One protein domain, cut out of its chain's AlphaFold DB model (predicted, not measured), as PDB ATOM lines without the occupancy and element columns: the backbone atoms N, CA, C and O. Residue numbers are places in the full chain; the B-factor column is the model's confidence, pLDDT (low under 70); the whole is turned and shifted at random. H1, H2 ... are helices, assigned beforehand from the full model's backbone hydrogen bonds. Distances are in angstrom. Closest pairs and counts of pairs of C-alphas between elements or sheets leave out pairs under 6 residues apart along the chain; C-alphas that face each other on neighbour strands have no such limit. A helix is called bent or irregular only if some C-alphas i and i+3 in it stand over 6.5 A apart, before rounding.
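This is residues 45 to 194 of the 195 residues of an uncharacterized protein of Coregonus sp. 'balchen' (UniProt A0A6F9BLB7). One long helix, H5, runs through the middle of a compact all-helix body, with the other long helices crossing it: H1 and the short H4 pack on its later residues, H6a crosses those residues elsewhere, and H7 crosses near its beginning. H6b and H7 form a helical hairpin that extends past H5, residues 45 to 52 of H1 stick out as a free arm, and the small H2 touches no other helix. The printed part has 150 residues with seven named helices, H1 to H7 in chain order, and no named strand. The radius of gyration of the C-alphas is 16.1 A, and the spans are 49 by 39 by 34 A.

H1, residues 45 to 66, begins at C-alpha 45 (-4.564, -1.099, -1.475) and is 30.4 A long. H2 is residues 69 to 73, H3 residues 93 to 97 and H4 residues 106 to 111. H5, residues 122 to 141, is 28.3 A long and begins at C-alpha 122 (-39.457, -16.407, 18.360). H6, residues 151 to 171, was assigned as one helix by its hydrogen bonds but is bent, with C-alphas 160 and 163 6.9 A apart. Its arms are H6a, residues 151 to 160, 14.3 A, and H6b, residues 163 to 171, 12.5 A; their lines stand at a steep tilt of 39 degrees. H7, residues 175 to 190, is 20.9 A long and ends at C-alpha 190 (-35.981, -35.667, 5.532); it is irregular, with C-alphas 181 and 184 7.2 A apart and a kink of 47 degrees near residue 182.

H5 is the hub, touching four other helices. Residues 57 to 65 of H1 touch it, opposite ways at a steep tilt of 51 degrees; the closest C-alphas, of Val 61 and Arg 136, are 6.0 A apart. H4 touches H5 about perpendicular, at 80 degrees, with the C-alphas of Ala 109 and Ser 132 closest at 6.1 A. H4 also touches H1, where the closest C-alphas, of His 66 and Ala 109, are 5.1 A apart. H6a touches H5 at a steep tilt of 68 degrees, only just short of perpendicular; Ala 135 and Trp 154 have the closest C-alphas, 6.1 A apart. Residues 177 to 182 of H7 touch H5, with the C-alphas of His 123 and Thr 181 closest at 5.0 A. H6b and H7 touch as a hairpin at a shallow tilt of 14 degrees, closest at the C-alphas of Tyr 169 and Arg 175, 5.5 A. H3 touches H7, with the C-alphas of Met 97 and Leu 185 closest at 5.0 A. Each O i to N i+4 pair is within hydrogen-bond range in H1 to H5, H6a and H6b; in H7, 10 of 12 are.

The C-alphas of Leu 45 and Gln 176 are farthest apart, at 50.7 A. The printed part has no cut. The link from H2 to H3 is long, 19 residues. Mean pLDDT of the printed part is 71.1; 70 residues are under 70, among them residues 45 to 81 and 83 to 93.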
ATOM      1  N   LEU A  45      -4.185   0.107  -0.726       45.69
ATOM      2  CA  LEU A  45      -4.564  -1.099  -1.475       45.69
ATOM      3  C   LEU A  45      -5.225  -2.158  -0.581       45.69
ATOM      4  O   LEU A  45      -6.213  -2.772  -0.986       45.69
ATOM      5  N   LYS A  46      -4.740  -2.337   0.654       50.41
ATOM      6  CA  LYS A  46      -5.310  -3.299   1.610       50.41
ATOM      7  C   LYS A  46      -6.744  -2.925   2.010       50.41
ATOM      8  O   LYS A  46      -7.616  -3.792   2.042       50.41
ATOM      9  N   GLY A  47      -7.003  -1.634   2.235       49.31
ATOM     10  CA  GLY A  47      -8.336  -1.120   2.563       49.31
ATOM     11  C   GLY A  47      -9.340  -1.212   1.408       49.31
ATOM     12  O   GLY A  47     -10.512  -1.507   1.635       49.31
ATOM     13  N   THR A  48      -8.900  -0.999   0.168       55.91
ATOM     14  CA  THR A  48      -9.774  -1.079  -1.015       55.91
ATOM     15  C   THR A  48     -10.099  -2.526  -1.380       55.91
ATOM     16  O   THR A  48     -11.258  -2.840  -1.647       55.91
ATOM     17  N   ILE A  49      -9.118  -3.435  -1.304       60.25
ATOM     18  CA  ILE A  49      -9.346  -4.871  -1.530       60.25
ATOM     19  C   ILE A  49     -10.294  -5.441  -0.467       60.25
ATOM     20  O   ILE A  49     -11.227  -6.148  -0.834       60.25
ATOM     21  N   SER A  50     -10.134  -5.082   0.815       61.72
ATOM     22  CA  SER A  50     -11.054  -5.516   1.885       61.72
ATOM     23  C   SER A  50     -12.501  -5.098   1.615       61.72
ATOM     24  O   SER A  50     -13.413  -5.916   1.704       61.72
ATOM     25  N   ARG A  51     -12.727  -3.846   1.192       59.22
ATOM     26  CA  ARG A  51     -14.078  -3.348   0.883       59.22
ATOM     27  C   ARG A  51     -14.690  -4.011  -0.348       59.22
ATOM     28  O   ARG A  51     -15.883  -4.299  -0.360       59.22
ATOM     29  N   LEU A  52     -13.897  -4.247  -1.396       62.78
ATOM     30  CA  LEU A  52     -14.357  -4.975  -2.586       62.78
ATOM     31  C   LEU A  52     -14.729  -6.417  -2.239       62.78
ATOM     32  O   LEU A  52     -15.709  -6.952  -2.750       62.78
ATOM     33  N   TYR A  53     -13.971  -7.019  -1.332       67.94
ATOM     34  CA  TYR A  53     -14.169  -8.375  -0.864       67.94
ATOM     35  C   TYR A  53     -15.439  -8.527  -0.016       67.94
ATOM     36  O   TYR A  53     -16.249  -9.416  -0.275       67.94
ATOM     37  N   GLU A  54     -15.666  -7.619   0.933       66.62
ATOM     38  CA  GLU A  54     -16.914  -7.544   1.703       66.62
ATOM     39  C   GLU A  54     -18.127  -7.363   0.787       66.62
ATOM     40  O   GLU A  54     -19.119  -8.077   0.928       66.62
ATOM     41  N   ARG A  55     -18.034  -6.473  -0.210       68.62
ATOM     42  CA  ARG A  55     -19.095  -6.271  -1.209       68.62
ATOM     43  C   ARG A  55     -19.343  -7.512  -2.058       68.62
ATOM     44  O   ARG A  55     -20.495  -7.842  -2.316       68.62
ATOM     45  N   LEU A  56     -18.291  -8.217  -2.473       66.31
ATOM     46  CA  LEU A  56     -18.407  -9.450  -3.253       66.31
ATOM     47  C   LEU A  56     -19.058 -10.572  -2.435       66.31
ATOM     48  O   LEU A  56     -19.896 -11.306  -2.958       66.31
ATOM     49  N   ILE A  57     -18.724 -10.683  -1.150       68.44
ATOM     50  CA  ILE A  57     -19.396 -11.608  -0.234       68.44
ATOM     51  C   ILE A  57     -20.857 -11.219  -0.069       68.44
ATOM     52  O   ILE A  57     -21.714 -12.078  -0.229       68.44
ATOM     53  N   GLN A  58     -21.158  -9.952   0.217       65.69
ATOM     54  CA  GLN A  58     -22.535  -9.478   0.372       65.69
ATOM     55  C   GLN A  58     -23.353  -9.710  -0.900       65.69
ATOM     56  O   GLN A  58     -24.494 -10.148  -0.814       65.69
ATOM     57  N   PHE A  59     -22.754  -9.504  -2.076       65.81
ATOM     58  CA  PHE A  59     -23.365  -9.812  -3.365       65.81
ATOM     59  C   PHE A  59     -23.635 -11.310  -3.525       65.81
ATOM     60  O   PHE A  59     -24.752 -11.686  -3.866       65.81
ATOM     61  N   LYS A  60     -22.655 -12.180  -3.239       67.38
ATOM     62  CA  LYS A  60     -22.846 -13.638  -3.297       67.38
ATOM     63  C   LYS A  60     -23.895 -14.110  -2.286       67.38
ATOM     64  O   LYS A  60     -24.723 -14.942  -2.622       67.38
ATOM     65  N   VAL A  61     -23.897 -13.559  -1.073       65.62
ATOM     66  CA  VAL A  61     -24.898 -13.831  -0.033       65.62
ATOM     67  C   VAL A  61     -26.280 -13.421  -0.524       65.62
ATOM     68  O   VAL A  61     -27.173 -14.255  -0.544       65.62
ATOM     69  N   LEU A  62     -26.452 -12.185  -0.995       63.94
ATOM     70  CA  LEU A  62     -27.720 -11.710  -1.544       63.94
ATOM     71  C   LEU A  62     -28.169 -12.588  -2.725       63.94
ATOM     72  O   LEU A  62     -29.296 -13.070  -2.742       63.94
ATOM     73  N   HIS A  63     -27.293 -12.864  -3.686       61.12
ATOM     74  CA  HIS A  63     -27.637 -13.656  -4.865       61.12
ATOM     75  C   HIS A  63     -27.974 -15.121  -4.528       61.12
ATOM     76  O   HIS A  63     -28.834 -15.705  -5.175       61.12
ATOM     77  N   CYS A  64     -27.335 -15.725  -3.523       62.19
ATOM     78  CA  CYS A  64     -27.603 -17.114  -3.130       62.19
ATOM     79  C   CYS A  64     -28.783 -17.272  -2.157       62.19
ATOM     80  O   CYS A  64     -29.435 -18.310  -2.175       62.19
ATOM     81  N   LEU A  65     -29.025 -16.294  -1.273       60.62
ATOM     82  CA  LEU A  65     -30.022 -16.392  -0.193       60.62
ATOM     83  C   LEU A  65     -31.291 -15.585  -0.441       60.62
ATOM     84  O   LEU A  65     -32.358 -15.974   0.028       60.62
ATOM     85  N   HIS A  66     -31.181 -14.435  -1.106       59.41
ATOM     86  CA  HIS A  66     -32.319 -13.539  -1.308       59.41
ATOM     87  C   HIS A  66     -33.102 -13.877  -2.576       59.41
ATOM     88  O   HIS A  66     -34.325 -13.736  -2.610       59.41
ATOM     89  N   TYR A  67     -32.405 -14.313  -3.622       55.75
ATOM     90  CA  TYR A  67     -33.046 -14.679  -4.870       55.75
ATOM     91  C   TYR A  67     -33.616 -16.096  -4.765       55.75
ATOM     92  O   TYR A  67     -32.907 -17.088  -4.905       55.75
ATOM     93  N   SER A  68     -34.924 -16.178  -4.504       61.56
ATOM     94  CA  SER A  68     -35.706 -17.395  -4.725       61.56
ATOM     95  C   SER A  68     -35.556 -17.874  -6.168       61.56
ATOM     96  O   SER A  68     -35.345 -17.061  -7.067       61.56
ATOM     97  N   ASN A  69     -35.750 -19.174  -6.403       63.25
ATOM     98  CA  ASN A  69     -35.869 -19.741  -7.750       63.25
ATOM     99  C   ASN A  69     -36.819 -18.916  -8.636       63.25
ATOM    100  O   ASN A  69     -36.492 -18.616  -9.775       63.25
ATOM    101  N   ASP A  70     -37.933 -18.452  -8.068       59.81
ATOM    102  CA  ASP A  70     -38.900 -17.544  -8.693       59.81
ATOM    103  C   ASP A  70     -38.282 -16.216  -9.185       59.81
ATOM    104  O   ASP A  70     -38.472 -15.810 -10.332       59.81
ATOM    105  N   ARG A  71     -37.455 -15.557  -8.364       64.75
ATOM    106  CA  ARG A  71     -36.751 -14.330  -8.773       64.75
ATOM    107  C   ARG A  71     -35.580 -14.609  -9.715       64.75
ATOM    108  O   ARG A  71     -35.278 -13.765 -10.553       64.75
ATOM    109  N   LEU A  72     -34.925 -15.763  -9.589       63.72
ATOM    110  CA  LEU A  72     -33.868 -16.188 -10.510       63.72
ATOM    111  C   LEU A  72     -34.429 -16.510 -11.894       63.72
ATOM    112  O   LEU A  72     -33.804 -16.126 -12.874       63.72
ATOM    113  N   ALA A  73     -35.600 -17.137 -11.987       63.84
ATOM    114  CA  ALA A  73     -36.280 -17.440 -13.245       63.84
ATOM    115  C   ALA A  73     -36.658 -16.173 -14.034       63.84
ATOM    116  O   ALA A  73     -36.625 -16.172 -15.261       63.84
ATOM    117  N   ASN A  74     -36.943 -15.067 -13.335       66.19
ATOM    118  CA  ASN A  74     -37.168 -13.758 -13.962       66.19
ATOM    119  C   ASN A  74     -35.896 -13.144 -14.579       66.19
ATOM    120  O   ASN A  74     -35.995 -12.278 -15.444       66.19
ATOM    121  N   ILE A  75     -34.705 -13.561 -14.135       65.69
ATOM    122  CA  ILE A  75     -33.414 -13.054 -14.631       65.69
ATOM    123  C   ILE A  75     -32.784 -14.039 -15.624       65.69
ATOM    124  O   ILE A  75     -32.163 -13.634 -16.606       65.69
ATOM    125  N   TYR A  76     -32.944 -15.337 -15.379       68.19
ATOM    126  CA  TYR A  76     -32.329 -16.418 -16.131       68.19
ATOM    127  C   TYR A  76     -33.409 -17.367 -16.656       68.19
ATOM    128  O   TYR A  76     -34.061 -18.069 -15.890       68.19
ATOM    129  N   LEU A  77     -33.517 -17.471 -17.983       66.50
ATOM    130  CA  LEU A  77     -34.508 -18.312 -18.678       66.50
ATOM    131  C   LEU A  77     -34.374 -19.824 -18.400       66.50
ATOM    132  O   LEU A  77     -35.258 -20.591 -18.761       66.50
ATOM    133  N   ASN A  78     -33.264 -20.262 -17.797       69.81
ATOM    134  CA  ASN A  78     -32.952 -21.671 -17.532       69.81
ATOM    135  C   ASN A  78     -33.092 -22.055 -16.045       69.81
ATOM    136  O   ASN A  78     -32.512 -23.042 -15.597       69.81
ATOM    137  N   VAL A  79     -33.790 -21.245 -15.249       67.12
ATOM    138  CA  VAL A  79     -34.065 -21.555 -13.841       67.12
ATOM    139  C   VAL A  79     -35.556 -21.813 -13.690       67.12
ATOM    140  O   VAL A  79     -36.368 -20.977 -14.069       67.12
ATOM    141  N   ASP A  80     -35.920 -22.977 -13.148       69.62
ATOM    142  CA  ASP A  80     -37.316 -23.285 -12.826       69.62
ATOM    143  C   ASP A  80     -37.757 -22.406 -11.640       69.62
ATOM    144  O   ASP A  80     -37.127 -22.492 -10.584       69.62
ATOM    145  N   PRO A  81     -38.808 -21.567 -11.773       68.50
ATOM    146  CA  PRO A  81     -39.299 -20.709 -10.691       68.50
ATOM    147  C   PRO A  81     -39.869 -21.488  -9.498       68.50
ATOM    148  O   PRO A  81     -40.077 -20.926  -8.415       68.50
ATOM    149  N   LYS A  82     -40.159 -22.776  -9.689       70.69
ATOM    150  CA  LYS A  82     -40.852 -23.600  -8.709       70.69
ATOM    151  C   LYS A  82     -39.963 -23.986  -7.532       70.69
ATOM    152  O   LYS A  82     -38.736 -24.102  -7.607       70.69
ATOM    153  N   CYS A  83     -40.623 -24.227  -6.406       67.12
ATOM    154  CA  CYS A  83     -39.976 -24.782  -5.232       67.12
ATOM    155  C   CYS A  83     -39.580 -26.235  -5.488       67.12
ATOM    156  O   CYS A  83     -40.388 -27.013  -5.986       67.12
ATOM    157  N   LEU A  84     -38.380 -26.621  -5.049       62.38
ATOM    158  CA  LEU A  84     -37.905 -28.005  -5.118       62.38
ATOM    159  C   LEU A  84     -38.751 -28.987  -4.281       62.38
ATOM    160  O   LEU A  84     -38.685 -30.180  -4.535       62.38
ATOM    161  N   ARG A  85     -39.537 -28.505  -3.299       60.41
ATOM    162  CA  ARG A  85     -40.414 -29.344  -2.455       60.41
ATOM    163  C   ARG A  85     -41.851 -29.408  -2.964       60.41
ATOM    164  O   ARG A  85     -42.375 -30.484  -3.195       60.41
ATOM    165  N   CYS A  86     -42.523 -28.259  -3.054       65.06
ATOM    166  CA  CYS A  86     -43.959 -28.221  -3.350       65.06
ATOM    167  C   CYS A  86     -44.273 -27.972  -4.827       65.06
ATOM    168  O   CYS A  86     -45.444 -27.957  -5.191       65.06
ATOM    169  N   HIS A  87     -43.259 -27.729  -5.665       68.69
ATOM    170  CA  HIS A  87     -43.414 -27.338  -7.068       68.69
ATOM    171  C   HIS A  87     -44.315 -26.106  -7.302       68.69
ATOM    172  O   HIS A  87     -44.795 -25.887  -8.412       68.69
ATOM    173  N   GLN A  88     -44.524 -25.285  -6.267       65.75
ATOM    174  CA  GLN A  88     -45.311 -24.052  -6.323       65.75
ATOM    175  C   GLN A  88     -44.391 -22.824  -6.362       65.75
ATOM    176  O   GLN A  88     -43.255 -22.863  -5.876       65.75
ATOM    177  N   SER A  89     -44.892 -21.735  -6.946       61.47
ATOM    178  CA  SER A  89     -44.282 -20.401  -6.965       61.47
ATOM    179  C   SER A  89     -45.149 -19.424  -6.152       61.47
ATOM    180  O   SER A  89     -46.372 -19.473  -6.300       61.47
ATOM    181  N   PRO A  90     -44.570 -18.525  -5.329       59.56
ATOM    182  CA  PRO A  90     -43.139 -18.261  -5.174       59.56
ATOM    183  C   PRO A  90     -42.456 -19.202  -4.166       59.56
ATOM    184  O   PRO A  90     -42.945 -19.453  -3.067       59.56
ATOM    185  N   ALA A  91     -41.277 -19.700  -4.533       59.00
ATOM    186  CA  ALA A  91     -40.505 -20.641  -3.730       59.00
ATOM    187  C   ALA A  91     -39.522 -19.940  -2.786       59.00
ATOM    188  O   ALA A  91     -38.459 -19.509  -3.232       59.00
ATOM    189  N   THR A  92     -39.799 -19.859  -1.482       65.62
ATOM    190  CA  THR A  92     -38.775 -19.432  -0.507       65.62
ATOM    191  C   THR A  92     -38.436 -20.569   0.454       65.62
ATOM    192  O   THR A  92     -39.313 -21.149   1.092       65.62
ATOM    193  N   ALA A  93     -37.144 -20.907   0.560       64.62
ATOM    194  CA  ALA A  93     -36.666 -21.968   1.452       64.62
ATOM    195  C   ALA A  93     -37.086 -21.707   2.909       64.62
ATOM    196  O   ALA A  93     -37.566 -22.612   3.588       64.62
ATOM    197  N   PHE A  94     -37.021 -20.445   3.350       72.00
ATOM    198  CA  PHE A  94     -37.459 -20.035   4.685       72.00
ATOM    199  C   PHE A  94     -38.951 -20.268   4.938       72.00
ATOM    200  O   PHE A  94     -39.309 -20.614   6.061       72.00
ATOM    201  N   SER A  95     -39.814 -20.152   3.919       73.12
ATOM    202  CA  SER A  95     -41.242 -20.410   4.127       73.12
ATOM    203  C   SER A  95     -41.516 -21.859   4.504       73.12
ATOM    204  O   SER A  95     -42.301 -22.149   5.404       73.12
ATOM    205  N   HIS A  96     -40.826 -22.787   3.842       68.62
ATOM    206  CA  HIS A  96     -40.975 -24.205   4.142       68.62
ATOM    207  C   HIS A  96     -40.305 -24.602   5.450       68.62
ATOM    208  O   HIS A  96     -40.884 -25.390   6.191       68.62
ATOM    209  N   MET A  97     -39.135 -24.035   5.753       66.12
ATOM    210  CA  MET A  97     -38.458 -24.263   7.032       66.12
ATOM    211  C   MET A  97     -39.308 -23.842   8.230       66.12
ATOM    212  O   MET A  97     -39.287 -24.500   9.263       66.12
ATOM    213  N   CYS A  98     -40.035 -22.734   8.101       66.25
ATOM    214  CA  CYS A  98     -40.822 -22.174   9.193       66.25
ATOM    215  C   CYS A  98     -42.296 -22.575   9.156       66.25
ATOM    216  O   CYS A  98     -43.044 -22.127  10.022       66.25
ATOM    217  N   ASN A  99     -42.712 -23.383   8.172       69.31
ATOM    218  CA  ASN A  99     -44.114 -23.695   7.887       69.31
ATOM    219  C   ASN A  99     -45.012 -22.436   7.885       69.31
ATOM    220  O   ASN A  99     -46.106 -22.424   8.445       69.31
ATOM    221  N   ALA A 100     -44.499 -21.343   7.321       69.12
ATOM    222  CA  ALA A 100     -45.124 -20.022   7.330       69.12
ATOM    223  C   ALA A 100     -44.766 -19.274   6.046       69.12
ATOM    224  O   ALA A 100     -43.708 -19.503   5.476       69.12
ATOM    225  N   THR A 101     -45.608 -18.362   5.574       71.19
ATOM    226  CA  THR A 101     -45.343 -17.589   4.352       71.19
ATOM    227  C   THR A 101     -44.346 -16.459   4.618       71.19
ATOM    228  O   THR A 101     -44.723 -15.333   4.928       71.19
ATOM    229  N   VAL A 102     -43.048 -16.740   4.498       70.38
ATOM    230  CA  VAL A 102     -41.973 -15.750   4.659       70.38
ATOM    231  C   VAL A 102     -41.762 -14.994   3.353       70.38
ATOM    232  O   VAL A 102     -41.328 -15.567   2.344       70.38
ATOM    233  N   SER A 103     -42.049 -13.691   3.384       71.31
ATOM    234  CA  SER A 103     -41.822 -12.805   2.244       71.31
ATOM    235  C   SER A 103     -40.315 -12.690   1.964       71.31
ATOM    236  O   SER A 103     -39.530 -12.510   2.901       71.31
ATOM    237  N   PRO A 104     -39.863 -12.799   0.701       68.62
ATOM    238  CA  PRO A 104     -38.451 -12.667   0.368       68.62
ATOM    239  C   PRO A 104     -37.960 -11.239   0.648       68.62
ATOM    240  O   PRO A 104     -38.241 -10.308  -0.107       68.62
ATOM    241  N   ASN A 105     -37.171 -11.073   1.715       73.56
ATOM    242  CA  ASN A 105     -36.622  -9.792   2.161       73.56
ATOM    243  C   ASN A 105     -35.073  -9.827   2.179       73.56
ATOM    244  O   ASN A 105     -34.483 -10.803   2.657       73.56
ATOM    245  N   PRO A 106     -34.385  -8.800   1.637       68.44
ATOM    246  CA  PRO A 106     -32.923  -8.780   1.570       68.44
ATOM    247  C   PRO A 106     -32.257  -8.701   2.950       68.44
ATOM    248  O   PRO A 106     -31.207  -9.310   3.152       68.44
ATOM    249  N   PHE A 107     -32.870  -8.027   3.926       71.50
ATOM    250  CA  PHE A 107     -32.374  -7.977   5.303       71.50
ATOM    251  C   PHE A 107     -32.442  -9.349   5.973       71.50
ATOM    252  O   PHE A 107     -31.525  -9.728   6.699       71.50
ATOM    253  N   THR A 108     -33.469 -10.138   5.666       74.94
ATOM    254  CA  THR A 108     -33.586 -11.515   6.155       74.94
ATOM    255  C   THR A 108     -32.505 -12.410   5.558       74.94
ATOM    256  O   THR A 108     -31.886 -13.190   6.274       74.94
ATOM    257  N   ALA A 109     -32.196 -12.253   4.271       68.44
ATOM    258  CA  ALA A 109     -31.129 -13.008   3.616       68.44
ATOM    259  C   ALA A 109     -29.720 -12.637   4.125       68.44
ATOM    260  O   ALA A 109     -28.889 -13.518   4.348       68.44
ATOM    261  N   ILE A 110     -29.440 -11.342   4.311       67.31
ATOM    262  CA  ILE A 110     -28.108 -10.849   4.703       67.31
ATOM    263  C   ILE A 110     -27.880 -10.952   6.212       67.31
ATOM    264  O   ILE A 110     -26.763 -11.238   6.643       67.31
ATOM    265  N   PHE A 111     -28.901 -10.692   7.023       75.56
ATOM    266  CA  PHE A 111     -28.760 -10.570   8.476       75.56
ATOM    267  C   PHE A 111     -29.544 -11.620   9.258       75.56
ATOM    268  O   PHE A 111     -29.282 -11.778  10.447       75.56
ATOM    269  N   GLY A 112     -30.461 -12.354   8.625       75.75
ATOM    270  CA  GLY A 112     -31.360 -13.264   9.335       75.75
ATOM    271  C   GLY A 112     -32.505 -12.560  10.060       75.75
ATOM    272  O   GLY A 112     -33.144 -13.163  10.912       75.75
ATOM    273  N   LEU A 113     -32.747 -11.281   9.749       80.75
ATOM    274  CA  LEU A 113     -33.762 -10.452  10.397       80.75
ATOM    275  C   LEU A 113     -35.071 -10.500   9.613       80.75
ATOM    276  O   LEU A 113     -35.106 -10.069   8.460       80.75
ATOM    277  N   LEU A 114     -36.141 -11.005  10.225       77.38
ATOM    278  CA  LEU A 114     -37.479 -10.882   9.646       77.38
ATOM    279  C   LEU A 114     -37.996  -9.447   9.791       77.38
ATOM    280  O   LEU A 114     -37.650  -8.770  10.763       77.38
ATOM    281  N   PRO A 115     -38.808  -8.975   8.834       71.44
ATOM    282  CA  PRO A 115     -39.435  -7.672   8.953       71.44
ATOM    283  C   PRO A 115     -40.488  -7.682  10.079       71.44
ATOM    284  O   PRO A 115     -41.067  -8.717  10.402       71.44
ATOM    285  N   LEU A 116     -40.676  -6.530  10.731       67.38
ATOM    286  CA  LEU A 116     -41.475  -6.387  11.962       67.38
ATOM    287  C   LEU A 116     -42.975  -6.650  11.764       67.38
ATOM    288  O   LEU A 116     -43.682  -6.935  12.724       67.38
ATOM    289  N   ASP A 117     -43.452  -6.527  10.529       68.88
ATOM    290  CA  ASP A 117     -44.829  -6.790  10.104       68.88
ATOM    291  C   ASP A 117     -45.124  -8.288   9.933       68.88
ATOM    292  O   ASP A 117     -46.277  -8.691   9.763       68.88
ATOM    293  N   GLN A 118     -44.095  -9.133   9.997       72.31
ATOM    294  CA  GLN A 118     -44.239 -10.569   9.884       72.31
ATOM    295  C   GLN A 118     -44.622 -11.179  11.238       72.31
ATOM    296  O   GLN A 118     -43.828 -11.203  12.177       72.31
ATOM    297  N   ASN A 119     -45.820 -11.765  11.307       71.75
ATOM    298  CA  ASN A 119     -46.256 -12.579  12.444       71.75
ATOM    299  C   ASN A 119     -45.459 -13.895  12.501       71.75
ATOM    300  O   ASN A 119     -45.926 -14.941  12.048       71.75
ATOM    301  N   ALA A 120     -44.239 -13.833  13.034       73.19
ATOM    302  CA  ALA A 120     -43.359 -14.973  13.248       73.19
ATOM    303  C   ALA A 120     -43.118 -15.202  14.744       73.19
ATOM    304  O   ALA A 120     -42.875 -14.281  15.521       73.19
ATOM    305  N   THR A 121     -43.157 -16.464  15.151       82.06
ATOM    306  CA  THR A 121     -42.788 -16.882  16.503       82.06
ATOM    307  C   THR A 121     -41.286 -16.691  16.731       82.06
ATOM    308  O   THR A 121     -40.480 -16.781  15.803       82.06
ATOM    309  N   MET A 122     -40.877 -16.514  17.991       79.88
ATOM    310  CA  MET A 122     -39.457 -16.407  18.360       79.88
ATOM    311  C   MET A 122     -38.633 -17.615  17.874       79.88
ATOM    312  O   MET A 122     -37.474 -17.477  17.495       79.88
ATOM    313  N   HIS A 123     -39.243 -18.800  17.835       75.50
ATOM    314  CA  HIS A 123     -38.626 -20.014  17.307       75.50
ATOM    315  C   HIS A 123     -38.328 -19.901  15.809       75.50
ATOM    316  O   HIS A 123     -37.207 -20.175  15.387       75.50
ATOM    317  N   GLN A 124     -39.288 -19.420  15.016       75.81
ATOM    318  CA  GLN A 124     -39.099 -19.197  13.580       75.81
ATOM    319  C   GLN A 124     -38.031 -18.130  13.310       75.81
ATOM    320  O   GLN A 124     -37.183 -18.323  12.441       75.81
ATOM    321  N   VAL A 125     -38.018 -17.045  14.091       79.06
ATOM    322  CA  VAL A 125     -36.988 -15.998  13.989       79.06
ATOM    323  C   VAL A 125     -35.597 -16.573  14.252       79.06
ATOM    324  O   VAL A 125     -34.685 -16.366  13.452       79.06
ATOM    325  N   ASN A 126     -35.436 -17.351  15.323       79.12
ATOM    326  CA  ASN A 126     -34.156 -17.974  15.658       79.12
ATOM    327  C   ASN A 126     -33.713 -18.994  14.601       79.12
ATOM    328  O   ASN A 126     -32.542 -19.004  14.213       79.12
ATOM    329  N   ALA A 127     -34.643 -19.805  14.089       77.75
ATOM    330  CA  ALA A 127     -34.366 -20.766  13.026       77.75
ATOM    331  C   ALA A 127     -33.888 -20.066  11.742       77.75
ATOM    332  O   ALA A 127     -32.884 -20.472  11.159       77.75
ATOM    333  N   ILE A 128     -34.542 -18.973  11.330       79.06
ATOM    334  CA  ILE A 128     -34.147 -18.185  10.150       79.06
ATOM    335  C   ILE A 128     -32.802 -17.486  10.372       79.06
ATOM    336  O   ILE A 128     -31.940 -17.502   9.488       79.06
ATOM    337  N   ALA A 129     -32.581 -16.910  11.553       81.38
ATOM    338  CA  ALA A 129     -31.321 -16.259  11.889       81.38
ATOM    339  C   ALA A 129     -30.141 -17.237  11.797       81.38
ATOM    340  O   ALA A 129     -29.126 -16.937  11.164       81.38
ATOM    341  N   PHE A 130     -30.298 -18.440  12.341       79.31
ATOM    342  CA  PHE A 130     -29.275 -19.481  12.283       79.31
ATOM    343  C   PHE A 130     -29.100 -20.053  10.869       79.31
ATOM    344  O   PHE A 130     -27.980 -20.173  10.376       79.31
ATOM    345  N   ALA A 131     -30.191 -20.334  10.158       77.69
ATOM    346  CA  ALA A 131     -30.129 -20.859   8.798       77.69
ATOM    347  C   ALA A 131     -29.465 -19.871   7.819       77.69
ATOM    348  O   ALA A 131     -28.631 -20.266   6.997       77.69
ATOM    349  N   SER A 132     -29.763 -18.573   7.957       78.12
ATOM    350  CA  SER A 132     -29.088 -17.507   7.205       78.12
ATOM    351  C   SER A 132     -27.615 -17.357   7.608       78.12
ATOM    352  O   SER A 132     -26.770 -17.061   6.762       78.12
ATOM    353  N   LEU A 133     -27.267 -17.574   8.882       81.62
ATOM    354  CA  LEU A 133     -25.879 -17.590   9.346       81.62
ATOM    355  C   LEU A 133     -25.085 -18.716   8.676       81.62
ATOM    356  O   LEU A 133     -24.014 -18.449   8.133       81.62
ATOM    357  N   LEU A 134     -25.617 -19.937   8.640       76.75
ATOM    358  CA  LEU A 134     -24.956 -21.073   7.990       76.75
ATOM    359  C   LEU A 134     -24.800 -20.883   6.487       76.75
ATOM    360  O   LEU A 134     -23.748 -21.179   5.923       76.75
ATOM    361  N   ALA A 135     -25.823 -20.341   5.832       73.50
ATOM    362  CA  ALA A 135     -25.734 -20.039   4.413       73.50
ATOM    363  C   ALA A 135     -24.634 -19.012   4.119       73.50
ATOM    364  O   ALA A 135     -23.839 -19.195   3.196       73.50
ATOM    365  N   ARG A 136     -24.533 -17.958   4.939       76.25
ATOM    366  CA  ARG A 136     -23.444 -16.976   4.849       76.25
ATOM    367  C   ARG A 136     -22.090 -17.608   5.122       76.25
ATOM    368  O   ARG A 136     -21.155 -17.345   4.373       76.25
ATOM    369  N   HIS A 137     -21.993 -18.460   6.140       79.56
ATOM    370  CA  HIS A 137     -20.772 -19.191   6.458       79.56
ATOM    371  C   HIS A 137     -20.310 -20.055   5.280       79.56
ATOM    372  O   HIS A 137     -19.134 -20.028   4.937       79.56
ATOM    373  N   LEU A 138     -21.221 -20.729   4.579       73.88
ATOM    374  CA  LEU A 138     -20.889 -21.520   3.393       73.88
ATOM    375  C   LEU A 138     -20.471 -20.684   2.187       73.88
ATOM    376  O   LEU A 138     -19.516 -21.032   1.492       73.88
ATOM    377  N   VAL A 139     -21.163 -19.570   1.932       72.62
ATOM    378  CA  VAL A 139     -20.765 -18.624   0.879       72.62
ATOM    379  C   VAL A 139     -19.374 -18.063   1.171       72.62
ATOM    380  O   VAL A 139     -18.545 -17.965   0.263       72.62
ATOM    381  N   LEU A 140     -19.110 -17.739   2.438       73.44
ATOM    382  CA  LEU A 140     -17.796 -17.338   2.917       73.44
ATOM    383  C   LEU A 140     -16.783 -18.462   2.741       73.44
ATOM    384  O   LEU A 140     -15.720 -18.203   2.208       73.44
ATOM    385  N   PHE A 141     -17.083 -19.701   3.111       72.69
ATOM    386  CA  PHE A 141     -16.148 -20.818   2.985       72.69
ATOM    387  C   PHE A 141     -15.745 -21.072   1.520       72.69
ATOM    388  O   PHE A 141     -14.572 -21.288   1.213       72.69
ATOM    389  N   HIS A 142     -16.691 -20.932   0.587       68.56
ATOM    390  CA  HIS A 142     -16.463 -21.096  -0.851       68.56
ATOM    391  C   HIS A 142     -16.172 -19.787  -1.598       68.56
ATOM    392  O   HIS A 142     -16.276 -19.744  -2.826       68.56
ATOM    393  N   TRP A 143     -15.765 -18.719  -0.907       71.12
ATOM    394  CA  TRP A 143     -15.632 -17.389  -1.513       71.12
ATOM    395  C   TRP A 143     -14.694 -17.350  -2.734       71.12
ATOM    396  O   TRP A 143     -14.978 -16.616  -3.685       71.12
ATOM    397  N   LYS A 144     -13.621 -18.161  -2.729       68.12
ATOM    398  CA  LYS A 144     -12.633 -18.282  -3.825       68.12
ATOM    399  C   LYS A 144     -13.141 -19.080  -5.023       68.12
ATOM    400  O   LYS A 144     -12.564 -18.987  -6.101       68.12
ATOM    401  N   SER A 145     -14.177 -19.894  -4.834       66.88
ATOM    402  CA  SER A 145     -14.726 -20.736  -5.889       66.88
ATOM    403  C   SER A 145     -15.587 -19.904  -6.839       66.88
ATOM    404  O   SER A 145     -16.386 -19.060  -6.416       66.88
ATOM    405  N   ALA A 146     -15.440 -20.173  -8.137       61.84
ATOM    406  CA  ALA A 146     -16.351 -19.677  -9.167       61.84
ATOM    407  C   ALA A 146     -17.705 -20.409  -9.125       61.84
ATOM    408  O   ALA A 146     -18.729 -19.841  -9.494       61.84
ATOM    409  N   LYS A 147     -17.719 -21.656  -8.640       63.25
ATOM    410  CA  LYS A 147     -18.930 -22.463  -8.478       63.25
ATOM    411  C   LYS A 147     -19.588 -22.144  -7.136       63.25
ATOM    412  O   LYS A 147     -18.943 -22.287  -6.095       63.25
ATOM    413  N   LEU A 148     -20.851 -21.719  -7.182       62.84
ATOM    414  CA  LEU A 148     -21.669 -21.452  -6.000       62.84
ATOM    415  C   LEU A 148     -21.952 -22.764  -5.241       62.84
ATOM    416  O   LEU A 148     -22.148 -23.799  -5.887       62.84
ATOM    417  N   PRO A 149     -21.994 -22.737  -3.894       68.81
ATOM    418  CA  PRO A 149     -22.478 -23.872  -3.122       68.81
ATOM    419  C   PRO A 149     -23.940 -24.138  -3.485       68.81
ATOM    420  O   PRO A 149     -24.746 -23.211  -3.592       68.81
ATOM    421  N   SER A 150     -24.272 -25.406  -3.720       70.75
ATOM    422  CA  SER A 150     -25.644 -25.779  -4.055       70.75
ATOM    423  C   SER A 150     -26.536 -25.715  -2.818       70.75
ATOM    424  O   SER A 150     -26.070 -25.848  -1.686       70.75
ATOM    425  N   PHE A 151     -27.843 -25.589  -3.038       70.19
ATOM    426  CA  PHE A 151     -28.837 -25.699  -1.971       70.19
ATOM    427  C   PHE A 151     -28.654 -26.978  -1.134       70.19
ATOM    428  O   PHE A 151     -28.673 -26.931   0.090       70.19
ATOM    429  N   MET A 152     -28.371 -28.112  -1.784       68.25
ATOM    430  CA  MET A 152     -28.117 -29.384  -1.095       68.25
ATOM    431  C   MET A 152     -26.855 -29.354  -0.233       68.25
ATOM    432  O   MET A 152     -26.808 -29.978   0.823       68.25
ATOM    433  N   GLN A 153     -25.829 -28.620  -0.658       71.19
ATOM    434  CA  GLN A 153     -24.635 -28.419   0.151       71.19
ATOM    435  C   GLN A 153     -24.935 -27.555   1.382       71.19
ATOM    436  O   GLN A 153     -24.430 -27.840   2.464       71.19
ATOM    437  N   TRP A 154     -25.811 -26.558   1.237       75.31
ATOM    438  CA  TRP A 154     -26.316 -25.782   2.364       75.31
ATOM    439  C   TRP A 154     -27.116 -26.611   3.360       75.31
ATOM    440  O   TRP A 154     -26.840 -26.547   4.556       75.31
ATOM    441  N   VAL A 155     -28.032 -27.445   2.874       73.25
ATOM    442  CA  VAL A 155     -28.792 -28.365   3.724       73.25
ATOM    443  C   VAL A 155     -27.859 -29.319   4.477       73.25
ATOM    444  O   VAL A 155     -28.014 -29.483   5.684       73.25
ATOM    445  N   LYS A 156     -26.851 -29.898   3.810       77.94
ATOM    446  CA  LYS A 156     -25.870 -30.793   4.455       77.94
ATOM    447  C   LYS A 156     -25.103 -30.115   5.588       77.94
ATOM    448  O   LYS A 156     -24.957 -30.703   6.659       77.94
ATOM    449  N   GLU A 157     -24.642 -28.887   5.375       76.38
ATOM    450  CA  GLU A 157     -23.964 -28.115   6.423       76.38
ATOM    451  C   GLU A 157     -24.928 -27.753   7.562       76.38
ATOM    452  O   GLU A 157     -24.592 -27.894   8.737       76.38
ATOM    453  N   GLY A 158     -26.161 -27.376   7.203       76.38
ATOM    454  CA  GLY A 158     -27.310 -27.229   8.097       76.38
ATOM    455  C   GLY A 158     -27.424 -28.384   9.074       76.38
ATOM    456  O   GLY A 158     -27.250 -28.211  10.282       76.38
ATOM    457  N   MET A 159     -27.633 -29.579   8.533       79.50
ATOM    458  CA  MET A 159     -27.817 -30.798   9.314       79.50
ATOM    459  C   MET A 159     -26.578 -31.178  10.128       79.50
ATOM    460  O   MET A 159     -26.715 -31.650  11.253       79.50
ATOM    461  N   SER A 160     -25.375 -30.923   9.608       82.25
ATOM    462  CA  SER A 160     -24.119 -31.217  10.315       82.25
ATOM    463  C   SER A 160     -23.906 -30.323  11.545       82.25
ATOM    464  O   SER A 160     -23.238 -30.729  12.493       82.25
ATOM    465  N   SER A 161     -24.499 -29.125  11.561       79.88
ATOM    466  CA  SER A 161     -24.404 -28.177  12.681       79.88
ATOM    467  C   SER A 161     -25.459 -28.384  13.781       79.88
ATOM    468  O   SER A 161     -25.231 -28.006  14.934       79.88
ATOM    469  N   LEU A 162     -26.591 -29.029  13.468       82.50
ATOM    470  CA  LEU A 162     -27.691 -29.249  14.417       82.50
ATOM    471  C   LEU A 162     -27.303 -30.014  15.694       82.50
ATOM    472  O   LEU A 162     -27.810 -29.651  16.758       82.50
ATOM    473  N   PRO A 163     -26.414 -31.028  15.671       86.25
ATOM    474  CA  PRO A 163     -25.968 -31.689  16.895       86.25
ATOM    475  C   PRO A 163     -25.315 -30.727  17.895       86.25
ATOM    476  O   PRO A 163     -25.561 -30.836  19.096       86.25
ATOM    477  N   LEU A 164     -24.529 -29.758  17.413       83.00
ATOM    478  CA  LEU A 164     -23.894 -28.749  18.265       83.00
ATOM    479  C   LEU A 164     -24.935 -27.797  18.859       83.00
ATOM    480  O   LEU A 164     -24.876 -27.467  20.045       83.00
ATOM    481  N   GLU A 165     -25.935 -27.420  18.065       82.62
ATOM    482  CA  GLU A 165     -27.035 -26.585  18.544       82.62
ATOM    483  C   GLU A 165     -27.880 -27.329  19.589       82.62
ATOM    484  O   GLU A 165     -28.243 -26.770  20.624       82.62
ATOM    485  N   LYS A 166     -28.104 -28.635  19.410       84.50
ATOM    486  CA  LYS A 166     -28.768 -29.479  20.412       84.50
ATOM    487  C   LYS A 166     -28.013 -29.488  21.740       84.50
ATOM    488  O   LYS A 166     -28.642 -29.356  22.790       84.50
ATOM    489  N   VAL A 167     -26.682 -29.594  21.709       87.00
ATOM    490  CA  VAL A 167     -25.841 -29.500  22.917       87.00
ATOM    491  C   VAL A 167     -26.006 -28.137  23.587       87.00
ATOM    492  O   VAL A 167     -26.254 -28.091  24.793       87.00
ATOM    493  N   ARG A 168     -25.960 -27.035  22.829       87.50
ATOM    494  CA  ARG A 168     -26.201 -25.680  23.354       87.50
ATOM    495  C   ARG A 168     -27.549 -25.587  24.080       87.50
ATOM    496  O   ARG A 168     -27.603 -25.102  25.209       87.50
ATOM    497  N   TYR A 169     -28.627 -26.088  23.480       83.25
ATOM    498  CA  TYR A 169     -29.955 -26.076  24.106       83.25
ATOM    499  C   TYR A 169     -30.041 -26.960  25.360       83.25
ATOM    500  O   TYR A 169     -30.729 -26.586  26.313       83.25
ATOM    501  N   ILE A 170     -29.348 -28.104  25.393       86.44
ATOM    502  CA  ILE A 170     -29.270 -28.972  26.582       86.44
ATOM    503  C   ILE A 170     -28.544 -28.257  27.725       86.44
ATOM    504  O   ILE A 170     -29.053 -28.244  28.844       86.44
ATOM    505  N   VAL A 171     -27.401 -27.624  27.444       88.25
ATOM    506  CA  VAL A 171     -26.611 -26.879  28.443       88.25
ATOM    507  C   VAL A 171     -27.421 -25.730  29.049       88.25
ATOM    508  O   VAL A 171     -27.357 -25.499  30.252       88.25
ATOM    509  N   HIS A 172     -28.246 -25.054  28.248       83.25
ATOM    510  CA  HIS A 172     -29.149 -24.002  28.726       83.25
ATOM    511  C   HIS A 172     -30.470 -24.523  29.330       83.25
ATOM    512  O   HIS A 172     -31.388 -23.736  29.562       83.25
ATOM    513  N   GLY A 173     -30.603 -25.834  29.572       78.19
ATOM    514  CA  GLY A 173     -31.775 -26.428  30.225       78.19
ATOM    515  C   GLY A 173     -33.059 -26.367  29.392       78.19
ATOM    516  O   GLY A 173     -34.158 -26.420  29.938       78.19
ATOM    517  N   SER A 174     -32.951 -26.230  28.068       79.50
ATOM    518  CA  SER A 174     -34.081 -25.930  27.184       79.50
ATOM    519  C   SER A 174     -34.264 -26.937  26.048       79.50
ATOM    520  O   SER A 174     -34.592 -26.576  24.921       79.50
ATOM    521  N   ARG A 175     -34.099 -28.231  26.342       78.75
ATOM    522  CA  ARG A 175     -34.208 -29.316  25.349       78.75
ATOM    523  C   ARG A 175     -35.529 -29.307  24.570       78.75
ATOM    524  O   ARG A 175     -35.506 -29.427  23.358       78.75
ATOM    525  N   GLN A 176     -36.657 -29.080  25.241       79.62
ATOM    526  CA  GLN A 176     -37.973 -29.027  24.586       79.62
ATOM    527  C   GLN A 176     -38.082 -27.883  23.562       79.62
ATOM    528  O   GLN A 176     -38.759 -28.020  22.548       79.62
ATOM    529  N   LYS A 177     -37.377 -26.759  23.780       80.88
ATOM    530  CA  LYS A 177     -37.347 -25.657  22.806       80.88
ATOM    531  C   LYS A 177     -36.552 -26.017  21.554       80.88
ATOM    532  O   LYS A 177     -36.839 -25.445  20.507       80.88
ATOM    533  N   PHE A 178     -35.576 -26.925  21.644       83.56
ATOM    534  CA  PHE A 178     -34.853 -27.415  20.470       83.56
ATOM    535  C   PHE A 178     -35.818 -28.138  19.533       83.56
ATOM    536  O   PHE A 178     -35.929 -27.748  18.376       83.56
ATOM    537  N   ASP A 179     -36.570 -29.111  20.052       81.19
ATOM    538  CA  ASP A 179     -37.496 -29.906  19.242       81.19
ATOM    539  C   ASP A 179     -38.553 -28.999  18.580       81.19
ATOM    540  O   ASP A 179     -38.731 -29.026  17.368       81.19
ATOM    541  N   LEU A 180     -39.145 -28.057  19.326       80.25
ATOM    542  CA  LEU A 180     -40.099 -27.087  18.761       80.25
ATOM    543  C   LEU A 180     -39.510 -26.183  17.664       80.25
ATOM    544  O   LEU A 180     -40.225 -25.774  16.753       80.25
ATOM    545  N   THR A 181     -38.227 -25.831  17.764       77.12
ATOM    546  CA  THR A 181     -37.572 -24.919  16.810       77.12
ATOM    547  C   THR A 181     -37.115 -25.654  15.551       77.12
ATOM    548  O   THR A 181     -37.191 -25.100  14.456       77.12
ATOM    549  N   TRP A 182     -36.630 -26.887  15.706       81.31
ATOM    550  CA  TRP A 182     -35.890 -27.593  14.664       81.31
ATOM    551  C   TRP A 182     -36.648 -28.757  14.031       81.31
ATOM    552  O   TRP A 182     -36.315 -29.100  12.898       81.31
ATOM    553  N   SER A 183     -37.678 -29.322  14.673       80.69
ATOM    554  CA  SER A 183     -38.483 -30.399  14.071       80.69
ATOM    555  C   SER A 183     -39.028 -30.044  12.681       80.69
ATOM    556  O   SER A 183     -38.814 -30.839  11.770       80.69
ATOM    557  N   PRO A 184     -39.594 -28.842  12.431       76.12
ATOM    558  CA  PRO A 184     -40.085 -28.491  11.094       76.12
ATOM    559  C   PRO A 184     -38.989 -28.496  10.017       76.12
ATOM    560  O   PRO A 184     -39.240 -28.857   8.868       76.12
ATOM    561  N   LEU A 185     -37.757 -28.115  10.383       73.75
ATOM    562  CA  LEU A 185     -36.604 -28.153   9.482       73.75
ATOM    563  C   LEU A 185     -36.139 -29.587   9.229       73.75
ATOM    564  O   LEU A 185     -35.842 -29.933   8.089       73.75
ATOM    565  N   ILE A 186     -36.038 -30.397  10.281       80.06
ATOM    566  CA  ILE A 186     -35.586 -31.788  10.179       80.06
ATOM    567  C   ILE A 186     -36.561 -32.567   9.293       80.06
ATOM    568  O   ILE A 186     -36.132 -33.156   8.305       80.06
ATOM    569  N   GLU A 187     -37.865 -32.445   9.545       79.62
ATOM    570  CA  GLU A 187     -38.922 -33.028   8.711       79.62
ATOM    571  C   GLU A 187     -38.872 -32.502   7.266       79.62
ATOM    572  O   GLU A 187     -39.064 -33.255   6.309       79.62
ATOM    573  N   TYR A 188     -38.584 -31.207   7.073       71.38
ATOM    574  CA  TYR A 188     -38.383 -30.631   5.742       71.38
ATOM    575  C   TYR A 188     -37.217 -31.297   5.007       71.38
ATOM    576  O   TYR A 188     -37.384 -31.697   3.854       71.38
ATOM    577  N   VAL A 189     -36.059 -31.440   5.651       71.12
ATOM    578  CA  VAL A 189     -34.860 -32.029   5.040       71.12
ATOM    579  C   VAL A 189     -35.030 -33.523   4.786       71.12
ATOM    580  O   VAL A 189     -34.682 -33.987   3.703       71.12
ATOM    581  N   GLU A 190     -35.623 -34.258   5.724       77.88
ATOM    582  CA  GLU A 190     -35.981 -35.667   5.532       77.88
ATOM    583  C   GLU A 190     -36.939 -35.829   4.343       77.88
ATOM    584  O   GLU A 190     -36.771 -36.736   3.525       77.88
ATOM    585  N   SER A 191     -37.871 -34.882   4.161       71.44
ATOM    586  CA  SER A 191     -38.764 -34.858   2.996       71.44
ATOM    587  C   SER A 191     -38.098 -34.455   1.675       71.44
ATOM    588  O   SER A 191     -38.711 -34.589   0.621       71.44
ATOM    589  N   LEU A 192     -36.869 -33.936   1.705       65.75
ATOM    590  CA  LEU A 192     -36.065 -33.665   0.509       65.75
ATOM    591  C   LEU A 192     -35.142 -34.834   0.159       65.75
ATOM    592  O   LEU A 192     -34.751 -34.965  -0.997       65.75
ATOM    593  N   SER A 193     -34.790 -35.679   1.133       59.56
ATOM    594  CA  SER A 193     -33.943 -36.862   0.939       59.56
ATOM    595  C   SER A 193     -34.674 -38.057   0.309       59.56
ATOM    596  O   SER A 193     -34.337 -39.207   0.587       59.56
ATOM    597  N   PHE A 194     -35.660 -37.806  -0.556       46.25
ATOM    598  CA  PHE A 194     -36.249 -38.845  -1.393       46.25
ATOM    599  C   PHE A 194     -35.487 -38.940  -2.719       46.25
ATOM    600  O   PHE A 194     -35.632 -38.075  -3.584       46.25
TER     601      PHE A 194